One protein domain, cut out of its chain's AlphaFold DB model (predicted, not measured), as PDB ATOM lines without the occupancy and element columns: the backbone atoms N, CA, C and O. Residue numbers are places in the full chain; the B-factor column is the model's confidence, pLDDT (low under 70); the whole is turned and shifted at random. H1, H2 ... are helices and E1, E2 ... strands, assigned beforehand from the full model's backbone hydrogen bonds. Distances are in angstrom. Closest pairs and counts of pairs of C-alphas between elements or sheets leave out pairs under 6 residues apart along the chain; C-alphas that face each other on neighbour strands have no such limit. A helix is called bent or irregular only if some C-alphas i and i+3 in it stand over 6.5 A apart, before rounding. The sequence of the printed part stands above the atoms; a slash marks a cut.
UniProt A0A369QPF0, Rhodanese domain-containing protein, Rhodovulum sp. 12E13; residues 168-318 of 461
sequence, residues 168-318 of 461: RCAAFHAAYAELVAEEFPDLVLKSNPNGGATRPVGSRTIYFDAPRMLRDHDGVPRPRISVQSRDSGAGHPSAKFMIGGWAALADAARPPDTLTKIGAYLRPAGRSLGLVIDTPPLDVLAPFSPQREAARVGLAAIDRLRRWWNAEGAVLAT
ATOM      1  N   ARG A 168     116.113 106.073  80.238       84.12
ATOM      2  CA  ARG A 168     116.119 106.087  78.767       84.12
ATOM      3  C   ARG A 168     115.017 105.197  78.215       84.12
ATOM      4  O   ARG A 168     114.343 105.586  77.264       84.12
ATOM      5  N   CYS A 169     114.793 104.038  78.834       84.88
ATOM      6  CA  CYS A 169     113.689 103.152  78.471       84.88
ATOM      7  C   CYS A 169     112.336 103.807  78.765       84.88
ATOM      8  O   CYS A 169     111.445 103.796  77.912       84.88
ATOM      9  N   ALA A 170     112.195 104.437  79.934       82.44
ATOM     10  CA  ALA A 170     110.998 105.196  80.278       82.44
ATOM     11  C   ALA A 170     110.744 106.343  79.279       82.44
ATOM     12  O   ALA A 170     109.641 106.441  78.738       82.44
ATOM     13  N   ALA A 171     111.770 107.141  78.963       87.75
ATOM     14  CA  ALA A 171     111.692 108.243  78.003       87.75
ATOM     15  C   ALA A 171     111.335 107.767  76.587       87.75
ATOM     16  O   ALA A 171     110.481 108.365  75.933       87.75
ATOM     17  N   PHE A 172     111.924 106.658  76.121       92.38
ATOM     18  CA  PHE A 172     111.568 106.052  74.838       92.38
ATOM     19  C   PHE A 172     110.080 105.691  74.787       92.38
ATOM     20  O   PHE A 172     109.391 106.018  73.823       92.38
ATOM     21  N   HIS A 173     109.567 105.021  75.824       89.38
ATOM     22  CA  HIS A 173     108.166 104.606  75.867       89.38
ATOM     23  C   HIS A 173     107.193 105.783  76.002       89.38
ATOM     24  O   HIS A 173     106.103 105.705  75.437       89.38
ATOM     25  N   ALA A 174     107.572 106.848  76.714       89.94
ATOM     26  CA  ALA A 174     106.784 108.076  76.797       89.94
ATOM     27  C   ALA A 174     106.665 108.747  75.420       89.94
ATOM     28  O   ALA A 174     105.554 108.935  74.933       89.94
ATOM     29  N   ALA A 175     107.790 108.966  74.733       94.56
ATOM     30  CA  ALA A 175     107.800 109.554  73.392       94.56
ATOM     31  C   ALA A 175     107.090 108.667  72.345       94.56
ATOM     32  O   ALA A 175     106.416 109.164  71.444       94.56
ATOM     33  N   TYR A 176     107.182 107.339  72.481       95.06
ATOM     34  CA  TYR A 176     106.402 106.407  71.662       95.06
ATOM     35  C   TYR A 176     104.893 106.568  71.905       95.06
ATOM     36  O   TYR A 176     104.111 106.511  70.960       95.06
ATOM     37  N   ALA A 177     104.466 106.758  73.157       93.50
ATOM     38  CA  ALA A 177     103.059 106.965  73.496       93.50
ATOM     39  C   ALA A 177     102.525 108.312  72.991       93.50
ATOM     40  O   ALA A 177     101.400 108.355  72.494       93.50
ATOM     41  N   GLU A 178     103.333 109.371  73.051       95.38
ATOM     42  CA  GLU A 178     103.022 110.669  72.437       95.38
ATOM     43  C   GLU A 178     102.818 110.523  70.927       95.38
ATOM     44  O   GLU A 178     101.773 110.917  70.417       95.38
ATOM     45  N   LEU A 179     103.735 109.842  70.224       97.44
ATOM     46  CA  LEU A 179     103.585 109.566  68.790       97.44
ATOM     47  C   LEU A 179     102.270 108.830  68.473       97.44
ATOM     48  O   LEU A 179     101.606 109.145  67.487       97.44
ATOM     49  N   VAL A 180     101.895 107.840  69.291       97.06
ATOM     50  CA  VAL A 180     100.622 107.122  69.125       97.06
ATOM     51  C   VAL A 180      99.436 108.070  69.279       97.06
ATOM     52  O   VAL A 180      98.544 108.054  68.436       97.06
ATOM     53  N   ALA A 181      99.426 108.893  70.327       94.94
ATOM     54  CA  ALA A 181      98.337 109.829  70.584       94.94
ATOM     55  C   ALA A 181      98.204 110.895  69.480       94.94
ATOM     56  O   ALA A 181      97.085 111.247  69.112       94.94
ATOM     57  N   GLU A 182      99.328 111.375  68.944       97.00
ATOM     58  CA  GLU A 182      99.380 112.395  67.892       97.00
ATOM     59  C   GLU A 182      98.944 111.860  66.523       97.00
ATOM     60  O   GLU A 182      98.147 112.492  65.831       97.00
ATOM     61  N   GLU A 183      99.484 110.713  66.104       98.06
ATOM     62  CA  GLU A 183      99.403 110.269  64.705       98.06
ATOM     63  C   GLU A 183      98.496 109.047  64.497       98.06
ATOM     64  O   GLU A 183      98.045 108.789  63.380       98.06
ATOM     65  N   PHE A 184      98.203 108.291  65.557       97.88
ATOM     66  CA  PHE A 184      97.456 107.035  65.486       97.88
ATOM     67  C   PHE A 184      96.405 106.920  66.609       97.88
ATOM     68  O   PHE A 184      96.437 105.951  67.373       97.88
ATOM     69  N   PRO A 185      95.436 107.853  66.710       95.81
ATOM     70  CA  PRO A 185      94.503 107.934  67.843       95.81
ATOM     71  C   PRO A 185      93.598 106.698  68.008       95.81
ATOM     72  O   PRO A 185      93.104 106.426  69.100       95.81
ATOM     73  N   ASP A 186      93.418 105.912  66.944       96.56
ATOM     74  CA  ASP A 186      92.681 104.644  66.970       96.56
ATOM     75  C   ASP A 186      93.477 103.477  67.592       96.56
ATOM     76  O   ASP A 186      92.933 102.386  67.797       96.56
ATOM     77  N   LEU A 187      94.778 103.657  67.845       97.81
ATOM     78  CA  LEU A 187      95.637 102.652  68.462       97.81
ATOM     79  C   LEU A 187      95.736 102.912  69.962       97.81
ATOM     80  O   LEU A 187      96.301 103.899  70.418       97.81
ATOM     81  N   VAL A 188      95.225 101.977  70.754       95.25
ATOM     82  CA  VAL A 188      95.191 102.115  72.209       95.25
ATOM     83  C   VAL A 188      96.330 101.312  72.823       95.25
ATOM     84  O   VAL A 188      96.330 100.084  72.767       95.25
ATOM     85  N   LEU A 189      97.308 101.982  73.433       92.00
ATOM     86  CA  LEU A 189      98.380 101.310  74.171       92.00
ATOM     87  C   LEU A 189      97.856 100.691  75.470       92.00
ATOM     88  O   LEU A 189      97.056 101.285  76.190       92.00
ATOM     89  N   LYS A 190      98.358  99.500  75.807       86.38
ATOM     90  CA  LYS A 190      98.083  98.871  77.099       86.38
ATOM     91  C   LYS A 190      98.963  99.496  78.183       86.38
ATOM     92  O   LYS A 190     100.176  99.637  78.001       86.38
ATOM     93  N   SER A 191      98.368  99.789  79.339       74.62
ATOM     94  CA  SER A 191      99.089 100.273  80.519       74.62
ATOM     95  C   SER A 191     100.225  99.327  80.923       74.62
ATOM     96  O   SER A 191     100.139  98.108  80.746       74.62
ATOM     97  N   ASN A 192     101.305  99.895  81.465       65.38
ATOM     98  CA  ASN A 192     102.439  99.117  81.959       65.38
ATOM     99  C   ASN A 192     101.976  98.178  83.092       65.38
ATOM    100  O   ASN A 192     101.487  98.682  84.104       65.38
ATOM    101  N   PRO A 193     102.134  96.846  82.961       53.59
ATOM    102  CA  PRO A 193     101.704  95.910  83.998       53.59
ATOM    103  C   PRO A 193     102.502  96.031  85.304       53.59
ATOM    104  O   PRO A 193     102.009  95.594  86.335       53.59
ATOM    105  N   ASN A 194     103.698  96.632  85.282       54.00
ATOM    106  CA  ASN A 194     104.577  96.707  86.455       54.00
ATOM    107  C   ASN A 194     104.263  97.877  87.412       54.00
ATOM    108  O   ASN A 194     104.941  98.015  88.425       54.00
ATOM    109  N   GLY A 195     103.264  98.721  87.114       44.00
ATOM    110  CA  GLY A 195     102.982  99.934  87.898       44.00
ATOM    111  C   GLY A 195     104.113 100.980  87.841       44.00
ATOM    112  O   GLY A 195     105.178 100.739  87.279       44.00
ATOM    113  N   GLY A 196     103.865 102.190  88.355       49.84
ATOM    114  CA  GLY A 196     104.917 103.180  88.662       49.84
ATOM    115  C   GLY A 196     105.796 103.690  87.508       49.84
ATOM    116  O   GLY A 196     106.894 104.158  87.766       49.84
ATOM    117  N   ALA A 197     105.363 103.580  86.246       50.66
ATOM    118  CA  ALA A 197     106.160 103.896  85.045       50.66
ATOM    119  C   ALA A 197     107.454 103.067  84.854       50.66
ATOM    120  O   ALA A 197     108.104 103.195  83.816       50.66
ATOM    121  N   THR A 198     107.776 102.133  85.753       54.16
ATOM    122  CA  THR A 198     109.010 101.341  85.692       54.16
ATOM    123  C   THR A 198     108.993 100.365  84.518       54.16
ATOM    124  O   THR A 198     108.291  99.344  84.514       54.16
ATOM    125  N   ARG A 199     109.776 100.677  83.482       62.81
ATOM    126  CA  ARG A 199     110.034  99.798  82.339       62.81
ATOM    127  C   ARG A 199     111.447  99.227  82.481       62.81
ATOM    128  O   ARG A 199     112.399  99.999  82.499       62.81
ATOM    129  N   PRO A 200     111.606  97.896  82.596       61.31
ATOM    130  CA  PRO A 200     112.933  97.304  82.684       61.31
ATOM    131  C   PRO A 200     113.672  97.469  81.351       61.31
ATOM    132  O   PRO A 200     113.046  97.433  80.290       61.31
ATOM    133  N   VAL A 201     115.006  97.501  81.402       60.19
ATOM    134  CA  VAL A 201     115.948  97.557  80.255       60.19
ATOM    135  C   VAL A 201     115.614  96.554  79.126       60.19
ATOM    136  O   VAL A 201     115.968  96.740  77.964       60.19
ATOM    137  N   GLY A 202     114.898  95.471  79.451       63.41
ATOM    138  CA  GLY A 202     114.451  94.436  78.517       63.41
ATOM    139  C   GLY A 202     113.040  94.596  77.934       63.41
ATOM    140  O   GLY A 202     112.592  93.664  77.264       63.41
ATOM    141  N   SER A 203     112.316  95.701  78.167       72.25
ATOM    142  CA  SER A 203     110.930  95.887  77.692       72.25
ATOM    143  C   SER A 203     110.864  96.128  76.175       72.25
ATOM    144  O   SER A 203     110.584  97.209  75.681       72.25
ATOM    145  N   ARG A 204     111.139  95.080  75.393       83.94
ATOM    146  CA  ARG A 204     111.224  95.122  73.922       83.94
ATOM    147  C   ARG A 204     109.884  94.890  73.227       83.94
ATOM    148  O   ARG A 204     109.851  94.710  72.015       83.94
ATOM    149  N   THR A 205     108.795  94.792  73.985       88.31
ATOM    150  CA  THR A 205     107.457  94.535  73.443       88.31
ATOM    151  C   THR A 205     106.502  95.620  73.902       88.31
ATOM    152  O   THR A 205     106.327  95.844  75.100       88.31
ATOM    153  N   ILE A 206     105.862  96.263  72.935       91.25
ATOM    154  CA  ILE A 206     104.844  97.287  73.141       91.25
ATOM    155  C   ILE A 206     103.495  96.630  72.876       91.25
ATOM    156  O   ILE A 206     103.277  96.073  71.801       91.25
ATOM    157  N   TYR A 207     102.610  96.646  73.870       92.56
ATOM    158  CA  TYR A 207     101.307  95.984  73.812       92.56
ATOM    159  C   TYR A 207     100.186  96.985  73.570       92.56
ATOM    160  O   TYR A 207     100.217  98.095  74.101       92.56
ATOM    161  N   PHE A 208      99.164  96.539  72.846       94.69
ATOM    162  CA  PHE A 208      97.971  97.324  72.555       94.69
ATOM    163  C   PHE A 208      96.713  96.656  73.125       94.69
ATOM    164  O   PHE A 208      96.655  95.431  73.296       94.69
ATOM    165  N   ASP A 209      95.714  97.469  73.444       93.12
ATOM    166  CA  ASP A 209      94.440  97.070  74.030       93.12
ATOM    167  C   ASP A 209      93.464  96.604  72.941       93.12
ATOM    168  O   ASP A 209      92.631  97.354  72.431       93.12
ATOM    169  N   ALA A 210      93.591  95.329  72.569       93.62
ATOM    170  CA  ALA A 210      92.749  94.700  71.556       93.62
ATOM    171  C   ALA A 210      91.235  94.902  71.786       93.62
ATOM    172  O   ALA A 210      90.568  95.284  70.829       93.62
ATOM    173  N   PRO A 211      90.672  94.711  73.001       92.31
ATOM    174  CA  PRO A 211      89.272  95.029  73.286       92.31
ATOM    175  C   PRO A 211      88.790  96.417  72.867       92.31
ATOM    176  O   PRO A 211      87.632  96.555  72.492       92.31
ATOM    177  N   ARG A 212      89.650  97.436  72.943       93.62
ATOM    178  CA  ARG A 212      89.286  98.816  72.589       93.62
ATOM    179  C   ARG A 212      89.493  99.134  71.109       93.62
ATOM    180  O   ARG A 212      89.020 100.164  70.646       93.62
ATOM    181  N   MET A 213      90.199  98.274  70.379       96.38
ATOM    182  CA  MET A 213      90.610  98.515  68.991       96.38
ATOM    183  C   MET A 213      89.922  97.598  67.979       96.38
ATOM    184  O   MET A 213      89.823  97.956  66.801       96.38
ATOM    185  N   LEU A 214      89.516  96.399  68.410       97.81
ATOM    186  CA  LEU A 214      89.088  95.315  67.532       97.81
ATOM    187  C   LEU A 214      87.622  94.939  67.735       97.81
ATOM    188  O   LEU A 214      87.155  94.799  68.864       97.81
ATOM    189  N   ARG A 215      86.934  94.695  66.620       97.00
ATOM    190  CA  ARG A 215      85.630  94.030  66.578       97.00
ATOM    191  C   ARG A 215      85.780  92.543  66.889       97.00
ATOM    192  O   ARG A 215      86.818  91.938  66.613       97.00
ATOM    193  N   ASP A 216      84.727  91.954  67.439       95.88
ATOM    194  CA  ASP A 216      84.628  90.503  67.557       95.88
ATOM    195  C   ASP A 216      84.133  89.888  66.251       95.88
ATOM    196  O   ASP A 216      83.330  90.486  65.532       95.88
ATOM    197  N   HIS A 217      84.614  88.682  65.963       96.12
ATOM    198  CA  HIS A 217      84.162  87.874  64.839       96.12
ATOM    199  C   HIS A 217      83.814  86.478  65.341       96.12
ATOM    200  O   HIS A 217      84.616  85.838  66.029       96.12
ATOM    201  N   ASP A 218      82.628  85.999  64.983       94.62
ATOM    202  CA  ASP A 218      82.158  84.683  65.401       94.62
ATOM    203  C   ASP A 218      83.125  83.579  64.952       94.62
ATOM    204  O   ASP A 218      83.616  83.554  63.824       94.62
ATOM    205  N   GLY A 219      83.442  82.664  65.870       90.31
ATOM    206  CA  GLY A 219      84.363  81.553  65.611       90.31
ATOM    207  C   GLY A 219      85.857  81.913  65.604       90.31
ATOM    208  O   GLY A 219      86.689  81.001  65.510       90.31
ATOM    209  N   VAL A 220      86.220  83.192  65.774       95.56
ATOM    210  CA  VAL A 220      87.616  83.659  65.804       95.56
ATOM    211  C   VAL A 220      87.947  84.293  67.164       95.56
ATOM    212  O   VAL A 220      87.408  85.342  67.510       95.56
ATOM    213  N   PRO A 221      88.859  83.706  67.966       93.06
ATOM    214  CA  PRO A 221      89.287  84.313  69.218       93.06
ATOM    215  C   PRO A 221      89.959  85.668  68.985       93.06
ATOM    216  O   PRO A 221      90.826  85.798  68.116       93.06
ATOM    217  N   ARG A 222      89.618  86.655  69.819       93.56
ATOM    218  CA  ARG A 222      90.245  87.979  69.779       93.56
ATOM    219  C   ARG A 222      91.766  87.862  69.986       93.56
ATOM    220  O   ARG A 222      92.203  87.217  70.947       93.56
ATOM    221  N   PRO A 223      92.591  88.476  69.124       96.50
ATOM    222  CA  PRO A 223      94.033  88.336  69.195       96.50
ATOM    223  C   PRO A 223      94.632  89.244  70.269       96.50
ATOM    224  O   PRO A 223      94.060  90.258  70.667       96.50
ATOM    225  N   ARG A 224      95.852  88.913  70.696       94.81
ATOM    226  CA  ARG A 224      96.733  89.852  71.405       94.81
ATOM    227  C   ARG A 224      97.532  90.658  70.391       94.81
ATOM    228  O   ARG A 224      98.023  90.081  69.427       94.81
ATOM    229  N   ILE A 225      97.712  91.949  70.639       96.50
ATOM    230  CA  ILE A 225      98.382  92.862  69.710       96.50
ATOM    231  C   ILE A 225      99.703  93.333  70.315       96.50
ATOM    232  O   ILE A 225      99.750  93.723  71.487       96.50
ATOM    233  N   SER A 226     100.773  93.309  69.524       94.44
ATOM    234  CA  SER A 226     102.061  93.855  69.950       94.44
ATOM    235  C   SER A 226     102.946  94.302  68.793       94.44
ATOM    236  O   SER A 226     102.914  93.679  67.733       94.44
ATOM    237  N   VAL A 227     103.813  95.280  69.053       93.94
ATOM    238  CA  VAL A 227     105.033  95.539  68.274       93.94
ATOM    239  C   VAL A 227     106.223  95.027  69.072       93.94
ATOM    240  O   VAL A 227     106.332  95.288  70.272       93.94
ATOM    241  N   GLN A 228     107.116  94.291  68.419       90.12
ATOM    242  CA  GLN A 228     108.400  93.922  69.001       90.12
ATOM    243  C   GLN A 228     109.506  94.807  68.451       90.12
ATOM    244  O   GLN A 228     109.778  94.777  67.258       90.12
ATOM    245  N   SER A 229     110.177  95.535  69.341       84.88
ATOM    246  CA  SER A 229     111.351  96.361  69.046       84.88
ATOM    247  C   SER A 229     112.529  95.511  68.559       84.88
ATOM    248  O   SER A 229     113.313  95.939  67.716       84.88
ATOM    249  N   ARG A 230     112.622  94.269  69.059       82.25
ATOM    250  CA  ARG A 230     113.469  93.183  68.545       82.25
ATOM    251  C   ARG A 230     112.764  91.846  68.781       82.25
ATOM    252  O   ARG A 230     112.228  91.636  69.868       82.25
ATOM    253  N   ASP A 231     112.805  90.944  67.805       71.44
ATOM    254  CA  ASP A 231     112.286  89.576  67.938       71.44
ATOM    255  C   ASP A 231     113.461  88.592  67.884       71.44
ATOM    256  O   ASP A 231     114.006  88.326  66.822       71.44
ATOM    257  N   SER A 232     113.898  88.060  69.029       67.00
ATOM    258  CA  SER A 232     115.004  87.088  69.076       67.00
ATOM    259  C   SER A 232     114.624  85.706  68.530       67.00
ATOM    260  O   SER A 232     115.501  84.867  68.326       67.00
ATOM    261  N   GLY A 233     113.327  85.445  68.341       64.56
ATOM    262  CA  GLY A 233     112.800  84.204  67.778       64.56
ATOM    263  C   GLY A 233     112.509  84.284  66.279       64.56
ATOM    264  O   GLY A 233     112.108  83.275  65.701       64.56
ATOM    265  N   ALA A 234     112.697  85.448  65.650       70.81
ATOM    266  CA  ALA A 234     112.457  85.677  64.229       70.81
ATOM    267  C   ALA A 234     113.648  86.382  63.570       70.81
ATOM    268  O   ALA A 234     114.465  87.001  64.243       70.81
ATOM    269  N   GLY A 235     113.743  86.301  62.239       76.12
ATOM    270  CA  GLY A 235     114.760  87.045  61.485       76.12
ATOM    271  C   GLY A 235     114.567  88.563  61.558       76.12
ATOM    272  O   GLY A 235     115.535  89.307  61.420       76.12
ATOM    273  N   HIS A 236     113.334  89.016  61.826       83.56
ATOM    274  CA  HIS A 236     112.965  90.427  61.829       83.56
ATOM    275  C   HIS A 236     112.017  90.781  62.993       83.56
ATOM    276  O   HIS A 236     111.154  89.976  63.367       83.56
ATOM    277  N   PRO A 237     112.149  91.990  63.574       89.88
ATOM    278  CA  PRO A 237     111.127  92.584  64.429       89.88
ATOM    279  C   PRO A 237     109.804  92.733  63.668       89.88
ATOM    280  O   PRO A 237     109.782  92.785  62.440       89.88
ATOM    281  N   SER A 238     108.684  92.767  64.390       94.38
ATOM    282  CA  SER A 238     107.373  92.786  63.736       94.38
ATOM    283  C   SER A 238     106.253  93.385  64.576       94.38
ATOM    284  O   SER A 238     106.253  93.321  65.811       94.38
ATOM    285  N   ALA A 239     105.251  93.897  63.865       96.94
ATOM    286  CA  ALA A 239     103.898  94.124  64.345       96.94
ATOM    287  C   ALA A 239     103.091  92.829  64.187       96.94
ATOM    288  O   ALA A 239     103.133  92.194  63.129       96.94
ATOM    289  N   LYS A 240     102.366  92.406  65.231       95.44
ATOM    290  CA  LYS A 240     101.646  91.127  65.200       95.44
ATOM    291  C   LYS A 240     100.342  91.093  65.972       95.44
ATOM    292  O   LYS A 240     100.248  91.613  67.086       95.44
ATOM    293  N   PHE A 241      99.374  90.385  65.393       98.06
ATOM    294  CA  PHE A 241      98.159  89.912  66.054       98.06
ATOM    295  C   PHE A 241      98.333  88.417  66.343       98.06
ATOM    296  O   PHE A 241      98.677  87.647  65.453       98.06
ATOM    297  N   MET A 242      98.142  87.998  67.593       97.12
ATOM    298  CA  MET A 242      98.402  86.631  68.052       97.12
ATOM    299  C   MET A 242      97.119  85.946  68.522       97.12
ATOM    300  O   MET A 242      96.590  86.302  69.579       97.12
ATOM    301  N   ILE A 243      96.672  84.925  67.790       96.00
ATOM    302  CA  ILE A 243      95.499  84.105  68.128       96.00
ATOM    303  C   ILE A 243      95.960  82.864  68.896       96.00
ATOM    304  O   ILE A 243      96.700  82.024  68.377       96.00
ATOM    305  N   GLY A 244      95.565  82.764  70.165       90.75
ATOM    306  CA  GLY A 244      96.007  81.696  71.061       90.75
ATOM    307  C   GLY A 244      95.533  80.306  70.624       90.75
ATOM    308  O   GLY A 244      94.397  80.129  70.199       90.75
ATOM    309  N   GLY A 245      96.407  79.306  70.751       86.19
ATOM    310  CA  GLY A 245      96.094  77.901  70.469       86.19
ATOM    311  C   GLY A 245      96.141  77.512  68.990       86.19
ATOM    312  O   GLY A 245      95.964  76.340  68.682       86.19
ATOM    313  N   TRP A 246      96.387  78.458  68.080       94.12
ATOM    314  CA  TRP A 246      96.328  78.227  66.629       94.12
ATOM    315  C   TRP A 246      97.706  78.064  65.968       94.12
ATOM    316  O   TRP A 246      97.794  78.040  64.746       94.12
ATOM    317  N   ALA A 247      98.792  77.928  66.739       91.62
ATOM    318  CA  ALA A 247     100.154  77.859  66.186       91.62
ATOM    319  C   ALA A 247     100.338  76.787  65.099       91.62
ATOM    320  O   ALA A 247     101.005  77.043  64.103       91.62
ATOM    321  N   ALA A 248      99.727  75.611  65.273       91.88
ATOM    322  CA  ALA A 248      99.832  74.502  64.323       91.88
ATOM    323  C   ALA A 248      99.175  74.788  62.958       91.88
ATOM    324  O   ALA A 248      99.430  74.061  62.006       91.88
ATOM    325  N   LEU A 249      98.341  75.830  62.858       94.38
ATOM    326  CA  LEU A 249      97.647  76.189  61.621       94.38
ATOM    327  C   LEU A 249      98.489  77.079  60.695       94.38
ATOM    328  O   LEU A 249      98.087  77.289  59.557       94.38
ATOM    329  N   ALA A 250      99.625  77.613  61.159       93.44
ATOM    330  CA  ALA A 250     100.391  78.618  60.414       93.44
ATOM    331  C   ALA A 250     100.830  78.152  59.018       93.44
ATOM    332  O   ALA A 250     100.772  78.941  58.079       93.44
ATOM    333  N   ASP A 251     101.191  76.873  58.894       91.31
ATOM    334  CA  ASP A 251     101.665  76.260  57.647       91.31
ATOM    335  C   ASP A 251     100.630  75.298  57.031       91.31
ATOM    336  O   ASP A 251     100.909  74.617  56.046       91.31
ATOM    337  N   ALA A 252      99.435  75.196  57.624       89.75
ATOM    338  CA  ALA A 252      98.444  74.188  57.246       89.75
ATOM    339  C   ALA A 252      97.596  74.592  56.027       89.75
ATOM    340  O   ALA A 252      97.037  73.728  55.354       89.75
ATOM    341  N   ALA A 253      97.509  75.890  55.733       90.00
ATOM    342  CA  ALA A 253      96.825  76.434  54.566       90.00
ATOM    343  C   ALA A 253      97.466  77.758  54.134       90.00
ATOM    344  O   ALA A 253      98.130  78.436  54.921       90.00
ATOM    345  N   ARG A 254      97.229  78.158  52.880       94.44
ATOM    346  CA  ARG A 254      97.663  79.466  52.375       94.44
ATOM    347  C   ARG A 254      97.000  80.586  53.198       94.44
ATOM    348  O   ARG A 254      95.812  80.476  53.497       94.44
ATOM    349  N   PRO A 255      97.721  81.665  53.558       95.81
ATOM    350  CA  PRO A 255      97.111  82.825  54.198       95.81
ATOM    351  C   PRO A 255      95.978  83.425  53.346       95.81
ATOM    352  O   PRO A 255      96.107  83.431  52.118       95.81
ATOM    353  N   PRO A 256      94.911  83.979  53.956       96.88
ATOM    354  CA  PRO A 256      93.860  84.670  53.211       96.88
ATOM    355  C   PRO A 256      94.430  85.768  52.301       96.88
ATOM    356  O   PRO A 256      95.269  86.560  52.733       96.88
ATOM    357  N   ASP A 257      93.946  85.871  51.062       97.38
ATOM    358  CA  ASP A 257      94.465  86.857  50.101       97.38
ATOM    359  C   ASP A 257      94.250  88.308  50.564       97.38
ATOM    360  O   ASP A 257      95.052  89.190  50.268       97.38
ATOM    361  N   THR A 258      93.190  88.581  51.329       97.88
ATOM    362  CA  THR A 258      92.966  89.913  51.918       97.88
ATOM    363  C   THR A 258      94.040  90.272  52.947       97.88
ATOM    364  O   THR A 258      94.386  91.444  53.072       97.88
ATOM    365  N   LEU A 259      94.607  89.277  53.643       97.81
ATOM    366  CA  LEU A 259      95.689  89.464  54.611       97.81
ATOM    367  C   LEU A 259      97.027  89.708  53.899       97.81
ATOM    368  O   LEU A 259      97.760  90.632  54.246       97.81
ATOM    369  N   THR A 260      97.340  88.928  52.862       97.56
ATOM    370  CA  THR A 260      98.597  89.102  52.110       97.56
ATOM    371  C   THR A 260      98.642  90.424  51.351       97.56
ATOM    372  O   THR A 260      99.699  91.049  51.278       97.56
ATOM    373  N   LYS A 261      97.492  90.925  50.875       98.12
ATOM    374  CA  LYS A 261      97.369  92.248  50.235       98.12
ATOM    375  C   LYS A 261      97.812  93.415  51.119       98.12
ATOM    376  O   LYS A 261      98.274  94.418  50.585       98.12
ATOM    377  N   ILE A 262      97.708  93.304  52.446       97.88
ATOM    378  CA  ILE A 262      98.203  94.342  53.371       97.88
ATOM    379  C   ILE A 262      99.678  94.143  53.765       97.88
ATOM    380  O   ILE A 262     100.174  94.830  54.659       97.88
ATOM    381  N   GLY A 263     100.370  93.203  53.113       97.31
ATOM    382  CA  GLY A 263     101.754  92.833  53.400       97.31
ATOM    383  C   GLY A 263     101.912  91.938  54.630       97.31
ATOM    384  O   GLY A 263     103.023  91.815  55.142       97.31
ATOM    385  N   ALA A 264     100.822  91.348  55.132       98.06
ATOM    386  CA  ALA A 264     100.865  90.464  56.286       98.06
ATOM    387  C   ALA A 264     101.009  88.991  55.882       98.06
ATOM    388  O   ALA A 264     100.514  88.554  54.844       98.06
ATOM    389  N   TYR A 265     101.654  88.205  56.737       97.25
ATOM    390  CA  TYR A 265     101.819  86.763  56.570       97.25
ATOM    391  C   TYR A 265     101.513  86.016  57.873       97.25
ATOM    392  O   TYR A 265     101.374  86.620  58.941       97.25
ATOM    393  N   LEU A 266     101.373  84.693  57.780       96.88
ATOM    394  CA  LEU A 266     101.135  83.825  58.931       96.88
ATOM    395  C   LEU A 266     102.440  83.179  59.392       96.88
ATOM    396  O   LEU A 266     103.235  82.733  58.570       96.88
ATOM    397  N   ARG A 267     102.653  83.103  60.708       94.31
ATOM    398  CA  ARG A 267     103.727  82.286  61.292       94.31
ATOM    399  C   ARG A 267     103.398  81.807  62.704       94.31
ATOM    400  O   ARG A 267     102.594  82.440  63.396       94.31
ATOM    401  N   PRO A 268     104.054  80.747  63.199       92.69
ATOM    402  CA  PRO A 268     103.982  80.388  64.608       92.69
ATOM    403  C   PRO A 268     104.573  81.485  65.511       92.69
ATOM    404  O   PRO A 268     105.644  82.033  65.247       92.69
ATOM    405  N   ALA A 269     103.893  81.772  66.620       85.75
ATOM    406  CA  ALA A 269     104.354  82.655  67.690       85.75
ATOM    407  C   ALA A 269     104.141  81.962  69.047       85.75
ATOM    408  O   ALA A 269     103.140  82.169  69.747       85.75
ATOM    409  N   GLY A 270     105.064  81.061  69.398       85.25
ATOM    410  CA  GLY A 270     104.895  80.142  70.525       85.25
ATOM    411  C   GLY A 270     103.686  79.228  70.301       85.25
ATOM    412  O   GLY A 270     103.607  78.540  69.291       85.25
ATOM    413  N   ARG A 271     102.713  79.251  71.220       87.06
ATOM    414  CA  ARG A 271     101.433  78.519  71.083       87.06
ATOM    415  C   ARG A 271     100.354  79.285  70.302       87.06
ATOM    416  O   ARG A 271      99.212  78.838  70.262       87.06
ATOM    417  N   SER A 272     100.678  80.442  69.724       92.12
ATOM    418  CA  SER A 272      99.723  81.281  68.985       92.12
ATOM    419  C   SER A 272      99.999  81.264  67.481       92.12
ATOM    420  O   SER A 272     101.145  81.081  67.071       92.12
ATOM    421  N   LEU A 273      98.968  81.512  66.674       96.44
ATOM    422  CA  LEU A 273      99.121  81.925  65.279       96.44
ATOM    423  C   LEU A 273      99.398  83.427  65.242       96.44
ATOM    424  O   LEU A 273      98.612  84.200  65.791       96.44
ATOM    425  N   GLY A 274     100.506  83.835  64.636       96.62
ATOM    426  CA  GLY A 274     100.826  85.234  64.385       96.62
ATOM    427  C   GLY A 274     100.364  85.658  62.997       96.62
ATOM    428  O   GLY A 274     100.752  85.029  62.019       96.62
ATOM    429  N   LEU A 275      99.595  86.742  62.920       98.06
ATOM    430  CA  LEU A 275      99.393  87.543  61.713       98.06
ATOM    431  C   LEU A 275     100.392  88.691  61.790       98.06
ATOM    432  O   LEU A 275     100.321  89.494  62.724       98.06
ATOM    433  N   VAL A 276     101.359  88.712  60.882       97.38
ATOM    434  CA  VAL A 276     102.622  89.427  61.084       97.38
ATOM    435  C   VAL A 276     102.918  90.342  59.913       97.38
ATOM    436  O   VAL A 276     102.789  89.934  58.767       97.38
ATOM    437  N   ILE A 277     103.353  91.562  60.221       97.94
ATOM    438  CA  ILE A 277     104.004  92.475  59.282       97.94
ATOM    439  C   ILE A 277     105.375  92.805  59.868       97.94
ATOM    440  O   ILE A 277     105.467  93.211  61.032       97.94
ATOM    441  N   ASP A 278     106.429  92.625  59.079       96.62
ATOM    442  CA  ASP A 278     107.789  92.944  59.509       96.62
ATOM    443  C   ASP A 278     107.972  94.458  59.657       96.62
ATOM    444  O   ASP A 278     107.400  95.259  58.912       96.62
ATOM    445  N   THR A 279     108.759  94.859  60.649       96.19
ATOM    446  CA  THR A 279     108.986  96.265  60.991       96.19
ATOM    447  C   THR A 279     110.472  96.525  61.217       96.19
ATOM    448  O   THR A 279     111.199  95.615  61.631       96.19
ATOM    449  N   PRO A 280     110.949  97.765  61.015       95.31
ATOM    450  CA  PRO A 280     112.303  98.132  61.398       95.31
ATOM    451  C   PRO A 280     112.562  97.881  62.896       95.31
ATOM    452  O   PRO A 280     111.630  97.962  63.706       95.31
ATOM    453  N   PRO A 281     113.808  97.571  63.290       93.88
ATOM    454  CA  PRO A 281     114.165  97.413  64.693       93.88
ATOM    455  C   PRO A 281     114.093  98.743  65.439       93.88
ATOM    456  O   PRO A 281     114.376  99.801  64.885       93.88
ATOM    457  N   LEU A 282     113.781  98.651  66.728       93.88
ATOM    458  CA  LEU A 282     113.837  99.765  67.666       93.88
ATOM    459  C   LEU A 282     114.784  99.405  68.813       93.88
ATOM    460  O   LEU A 282     114.802  98.274  69.314       93.88
ATOM    461  N   ASP A 283     115.573 100.378  69.239       92.12
ATOM    462  CA  ASP A 283     116.403 100.322  70.427       92.12
ATOM    463  C   ASP A 283     115.769 101.176  71.525       92.12
ATOM    464  O   ASP A 283     115.812 102.405  71.494       92.12
ATOM    465  N   VAL A 284     115.174 100.494  72.503       89.75
ATOM    466  CA  VAL A 284     114.476 101.128  73.629       89.75
ATOM    467  C   VAL A 284     115.422 101.831  74.604       89.75
ATOM    468  O   VAL A 284     114.947 102.488  75.518       89.75
ATOM    469  N   LEU A 285     116.743 101.686  74.449       89.69
ATOM    470  CA  LEU A 285     117.746 102.371  75.271       89.69
ATOM    471  C   LEU A 285     118.396 103.555  74.546       89.69
ATOM    472  O   LEU A 285     119.131 104.322  75.170       89.69
ATOM    473  N   ALA A 286     118.148 103.703  73.243       91.31
ATOM    474  CA  ALA A 286     118.609 104.839  72.459       91.31
ATOM    475  C   ALA A 286     117.539 105.949  72.419       91.31
ATOM    476  O   ALA A 286     116.352 105.671  72.614       91.31
ATOM    477  N   PRO A 287     117.922 107.209  72.133       93.00
ATOM    478  CA  PRO A 287     116.965 108.299  71.979       93.00
ATOM    479  C   PRO A 287     115.861 107.973  70.964       93.00
ATOM    480  O   PRO A 287     116.116 107.360  69.924       93.00
ATOM    481  N   PHE A 288     114.631 108.404  71.252       95.50
ATOM    482  CA  PHE A 288     113.475 108.126  70.395       95.50
ATOM    483  C   PHE A 288     113.498 108.915  69.081       95.50
ATOM    484  O   PHE A 288     113.155 108.367  68.040       95.50
ATOM    485  N   SER A 289     113.931 110.182  69.108       96.75
ATOM    486  CA  SER A 289     113.844 111.095  67.954       96.75
ATOM    487  C   SER A 289     114.465 110.525  66.658       96.75
ATOM    488  O   SER A 289     113.753 110.458  65.655       96.75
ATOM    489  N   PRO A 290     115.698 109.968  66.660       97.31
ATOM    490  CA  PRO A 290     116.274 109.325  65.470       97.31
ATOM    491  C   PRO A 290     115.515 108.082  64.976       97.31
ATOM    492  O   PRO A 290     115.722 107.632  63.854       97.31
ATOM    493  N   GLN A 291     114.660 107.501  65.818       97.38
ATOM    494  CA  GLN A 291     113.909 106.275  65.559       97.38
ATOM    495  C   GLN A 291     112.423 106.543  65.274       97.38
ATOM    496  O   GLN A 291     111.672 105.590  65.051       97.38
ATOM    497  N   ARG A 292     111.979 107.812  65.263       97.69
ATOM    498  CA  ARG A 292     110.558 108.181  65.119       97.69
ATOM    499  C   ARG A 292     109.939 107.593  63.849       97.69
ATOM    500  O   ARG A 292     108.841 107.051  63.911       97.69
ATOM    501  N   GLU A 293     110.657 107.622  62.724       98.00
ATOM    502  CA  GLU A 293     110.164 107.046  61.465       98.00
ATOM    503  C   GLU A 293     110.045 105.517  61.531       98.00
ATOM    504  O   GLU A 293     109.029 104.946  61.146       98.00
ATOM    505  N   ALA A 294     111.038 104.833  62.107       97.25
ATOM    506  CA  ALA A 294     110.967 103.391  62.332       97.25
ATOM    507  C   ALA A 294     109.771 103.011  63.229       97.25
ATOM    508  O   ALA A 294     109.062 102.039  62.952       97.25
ATOM    509  N   ALA A 295     109.506 103.805  64.272       97.44
ATOM    510  CA  ALA A 295     108.351 103.627  65.144       97.44
ATOM    511  C   ALA A 295     107.030 103.848  64.389       97.44
ATOM    512  O   ALA A 295     106.118 103.027  64.517       97.44
ATOM    513  N   ARG A 296     106.954 104.886  63.545       98.31
ATOM    514  CA  ARG A 296     105.808 105.175  62.670       98.31
ATOM    515  C   ARG A 296     105.509 104.019  61.717       98.31
ATOM    516  O   ARG A 296     104.350 103.630  61.598       98.31
ATOM    517  N   VAL A 297     106.527 103.404  61.108       98.06
ATOM    518  CA  VAL A 297     106.349 102.200  60.270       98.06
ATOM    519  C   VAL A 297     105.726 101.054  61.076       98.06
ATOM    520  O   VAL A 297     104.807 100.386  60.595       98.06
ATOM    521  N   GLY A 298     106.176 100.846  62.317       97.44
ATOM    522  CA  GLY A 298     105.593  99.851  63.219       97.44
ATOM    523  C   GLY A 298     104.129 100.128  63.576       97.44
ATOM    524  O   GLY A 298     103.305  99.213  63.554       97.44
ATOM    525  N   LEU A 299     103.784 101.387  63.848       98.38
ATOM    526  CA  LEU A 299     102.411 101.810  64.145       98.38
ATOM    527  C   LEU A 299     101.491 101.695  62.928       98.38
ATOM    528  O   LEU A 299     100.398 101.141  63.038       98.38
ATOM    529  N   ALA A 300     101.963 102.102  61.751       98.56
ATOM    530  CA  ALA A 300     101.239 101.932  60.497       98.56
ATOM    531  C   ALA A 300     100.957 100.452  60.198       98.56
ATOM    532  O   ALA A 300      99.879 100.108  59.712       98.56
ATOM    533  N   ALA A 301     101.884  99.548  60.530       98.50
ATOM    534  CA  ALA A 301     101.659  98.112  60.405       98.50
ATOM    535  C   ALA A 301     100.555  97.598  61.352       98.50
ATOM    536  O   ALA A 301      99.696  96.825  60.919       98.50
ATOM    537  N   ILE A 302     100.523  98.055  62.610       98.50
ATOM    538  CA  ILE A 302      99.435  97.727  63.549       98.50
ATOM    539  C   ILE A 302      98.099  98.281  63.056       98.50
ATOM    540  O   ILE A 302      97.100  97.564  63.101       98.50
ATOM    541  N   ASP A 303      98.063  99.516  62.557       98.62
ATOM    542  CA  ASP A 303      96.826 100.113  62.055       98.62
ATOM    543  C   ASP A 303      96.308  99.396  60.799       98.62
ATOM    544  O   ASP A 303      95.111  99.125  60.702       98.62
ATOM    545  N   ARG A 304      97.191  98.967  59.884       98.56
ATOM    546  CA  ARG A 304      96.802  98.102  58.753       98.56
ATOM    547  C   ARG A 304      96.175  96.791  59.225       98.56
ATOM    548  O   ARG A 304      95.105  96.431  58.737       98.56
ATOM    549  N   LEU A 305      96.795  96.106  60.190       98.69
ATOM    550  CA  LEU A 305      96.244  94.876  60.774       98.69
ATOM    551  C   LEU A 305      94.901  95.127  61.474       98.69
ATOM    552  O   LEU A 305      93.984  94.325  61.323       98.69
ATOM    553  N   ARG A 306      94.756  96.244  62.198       98.56
ATOM    554  CA  ARG A 306      93.507  96.642  62.870       98.56
ATOM    555  C   ARG A 306      92.382  96.880  61.866       98.56
ATOM    556  O   ARG A 306      91.295  96.332  62.036       98.56
ATOM    557  N   ARG A 307      92.632  97.683  60.827       98.50
ATOM    558  CA  ARG A 307      91.647  97.970  59.773       98.50
ATOM    559  C   ARG A 307      91.239  96.695  59.047       98.50
ATOM    560  O   ARG A 307      90.047  96.458  58.885       98.50
ATOM    561  N   TRP A 308      92.213  95.859  58.679       98.62
ATOM    562  CA  TRP A 308      91.940  94.562  58.063       98.62
ATOM    563  C   TRP A 308      91.115  93.667  58.982       98.62
ATOM    564  O   TRP A 308      90.102  93.143  58.544       98.62
ATOM    565  N   TRP A 309      91.483  93.540  60.259       98.50
ATOM    566  CA  TRP A 309      90.727  92.733  61.213       98.50
ATOM    567  C   TRP A 309      89.276  93.207  61.289       98.50
ATOM    568  O   TRP A 309      88.365  92.430  61.054       98.50
ATOM    569  N   ASN A 310      89.053  94.503  61.508       98.31
ATOM    570  CA  ASN A 310      87.709  95.057  61.678       98.31
ATOM    571  C   ASN A 310      86.818  94.969  60.426       98.31
ATOM    572  O   ASN A 310      85.592  95.045  60.562       98.31
ATOM    573  N   ALA A 311      87.411  94.857  59.237       98.06
ATOM    574  CA  ALA A 311      86.695  94.722  57.971       98.06
ATOM    575  C   ALA A 311      86.519  93.254  57.543       98.06
ATOM    576  O   ALA A 311      85.428  92.854  57.158       98.06
ATOM    577  N   GLU A 312      87.577  92.452  57.653       97.62
ATOM    578  CA  GLU A 312      87.728  91.150  56.991       97.62
ATOM    579  C   GLU A 312      88.037  90.005  57.969       97.62
ATOM    580  O   GLU A 312      88.119  88.850  57.556       97.62
ATOM    581  N   GLY A 313      88.212  90.273  59.268       95.94
ATOM    582  CA  GLY A 313      88.699  89.301  60.258       95.94
ATOM    583  C   GLY A 313      87.863  88.021  60.367       95.94
ATOM    584  O   GLY A 313      88.400  86.962  60.698       95.94
ATOM    585  N   ALA A 314      86.579  88.080  60.000       96.75
ATOM    586  CA  ALA A 314      85.690  86.921  59.925       96.75
ATOM    587  C   ALA A 314      86.174  85.840  58.937       96.75
ATOM    588  O   ALA A 314      85.884  84.661  59.141       96.75
ATOM    589  N   VAL A 315      86.975  86.199  57.924       97.25
ATOM    590  CA  VAL A 315      87.558  85.241  56.966       97.25
ATOM    591  C   VAL A 315      88.397  84.160  57.657       97.25
ATOM    592  O   VAL A 315      88.515  83.040  57.160       97.25
ATOM    593  N   LEU A 316      88.945  84.460  58.842       97.31
ATOM    594  CA  LEU A 316      89.746  83.515  59.615       97.31
ATOM    595  C   LEU A 316      88.938  82.333  60.157       97.31
ATOM    596  O   LEU A 316      89.531  81.287  60.422       97.31
ATOM    597  N   ALA A 317      87.618  82.463  60.320       96.00
ATOM    598  CA  ALA A 317      86.770  81.350  60.741       96.00
ATOM    599  C   ALA A 317      86.716  80.272  59.650       96.00
ATOM    600  O   ALA A 317      86.992  79.104  59.923       96.00
ATOM    601  N   THR A 318      86.443  80.677  58.406       94.75
ATOM    602  CA  THR A 318      86.437  79.787  57.237       94.75
ATOM    603  C   THR A 318      87.828  79.226  56.969       94.75
ATOM    604  O   THR A 318      87.995  78.011  56.886       94.75
TER     605      THR A 318
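What this domain is: This is residues 168 to 318 of the 461 residues of the protein "Rhodanese domain-containing protein" of Rhodovulum sp. 12E13 (UniProt A0A369QPF0). A strongly twisted sheet of five strands, E1 to E5, has one long helix, H4, packed along one face, and a second helix, H1, packs at a steep angle on the first part of H4, away from the sheet. The short helices H2 and H3 only graze the sheet, and H5 follows the end of H4 at one end of the long axis. The printed part has 151 residues with five named helices and five named strands, in the order H1 E1 H2 E2 E3 H3 E4 E5 H4 H5; the sheet runs E1 - E2 - E3 - E5 - E4, all antiparallel. The class is mixed, helices and strands. The whole is compact, with a radius of gyration of the C-alphas of 15.1 A, and elongated, spanning 45 by 29 by 28 A.

How they stand to each other: H1, residues 168 to 183, touches H4, residues 289 to 312, with its residues 176 to 180 alone. The closest C-alphas, those of Tyr 176 and Ala 295, are 7.3 A apart, and the two helices run the same way at a steep tilt of 51 degrees. E1, residues 205 to 208, is an edge strand and the antiparallel neighbour of E2, residues 224 to 228, with N 206 and O 227 2.9 A apart. Between them H2, residues 210 to 213, only grazes the sheet; it is close to H4 but not clearly touching, with the C-alphas of Met 213 and Arg 306 closest at 7.0 A. E2 and E3, residues 238 to 244, form a hairpin, with N 240 and O 226 2.9 A apart. H3, residues 257 to 260, only grazes the sheet and only just touches H4, with 3 pairs of C-alphas within 8 A, the closest being Leu 259 and Trp 308 at 7.2 A. E4, residues 265 to 269, is the other edge strand and forms a hairpin with E5, residues 272 to 278; N 274 and O 267 are 2.8 A apart. E5 is also the antiparallel neighbour of E3, with N 275 and O 241 2.8 A apart. E3, H3 and E4 form a split strand-helix-strand unit, two strands running the same way with E5 between them in the sheet, and its crossover is right-handed. H4 makes two layers with the sheet, helix on one face, at a height over the sheet of 8.6 A. It lies over E3 and, only just, over E2, on which 3 of its C-alphas fall, and runs along the strands, at 24 degrees to E3 on the local plane. Its closest C-alphas to E3 are those of Ile 302 and Ala 239, 5.8 A apart. H5, residues 315 to 318, meets H4 only through their link. Every O i to N i+4 pair is within hydrogen-bond range in H1, as are 18 of 20 in H4; H2, H3 and H5 are too short for such a pair.

Where its parts are: H1 begins at C-alpha 168 (116.119, 106.087, 78.767) and is 22.2 A long. E1 measures 9.9 A, E2 12.6 A, E3 17.5 A, E4 12.1 A and E5 17.1 A; H2 and H3 are 5.1 A each. H4, 34.6 A long, begins at C-alpha 289 (113.844, 111.095, 67.954) and is irregular, C-alphas 290 and 293 being 7.7 A apart. H5, 5.6 A, ends at C-alpha 318 (86.437, 79.787, 57.237).

The domain as a whole: The C-alphas of Arg 168 and Thr 318 are the two farthest apart, at 45.1 A. The printed part has no cut. The links H1 to E1 and E3 to H3 are long, with 21 and 12 residues. The mean pLDDT of the printed part is 90.5; residues 192 to 202 and 232 to 233 are under 70.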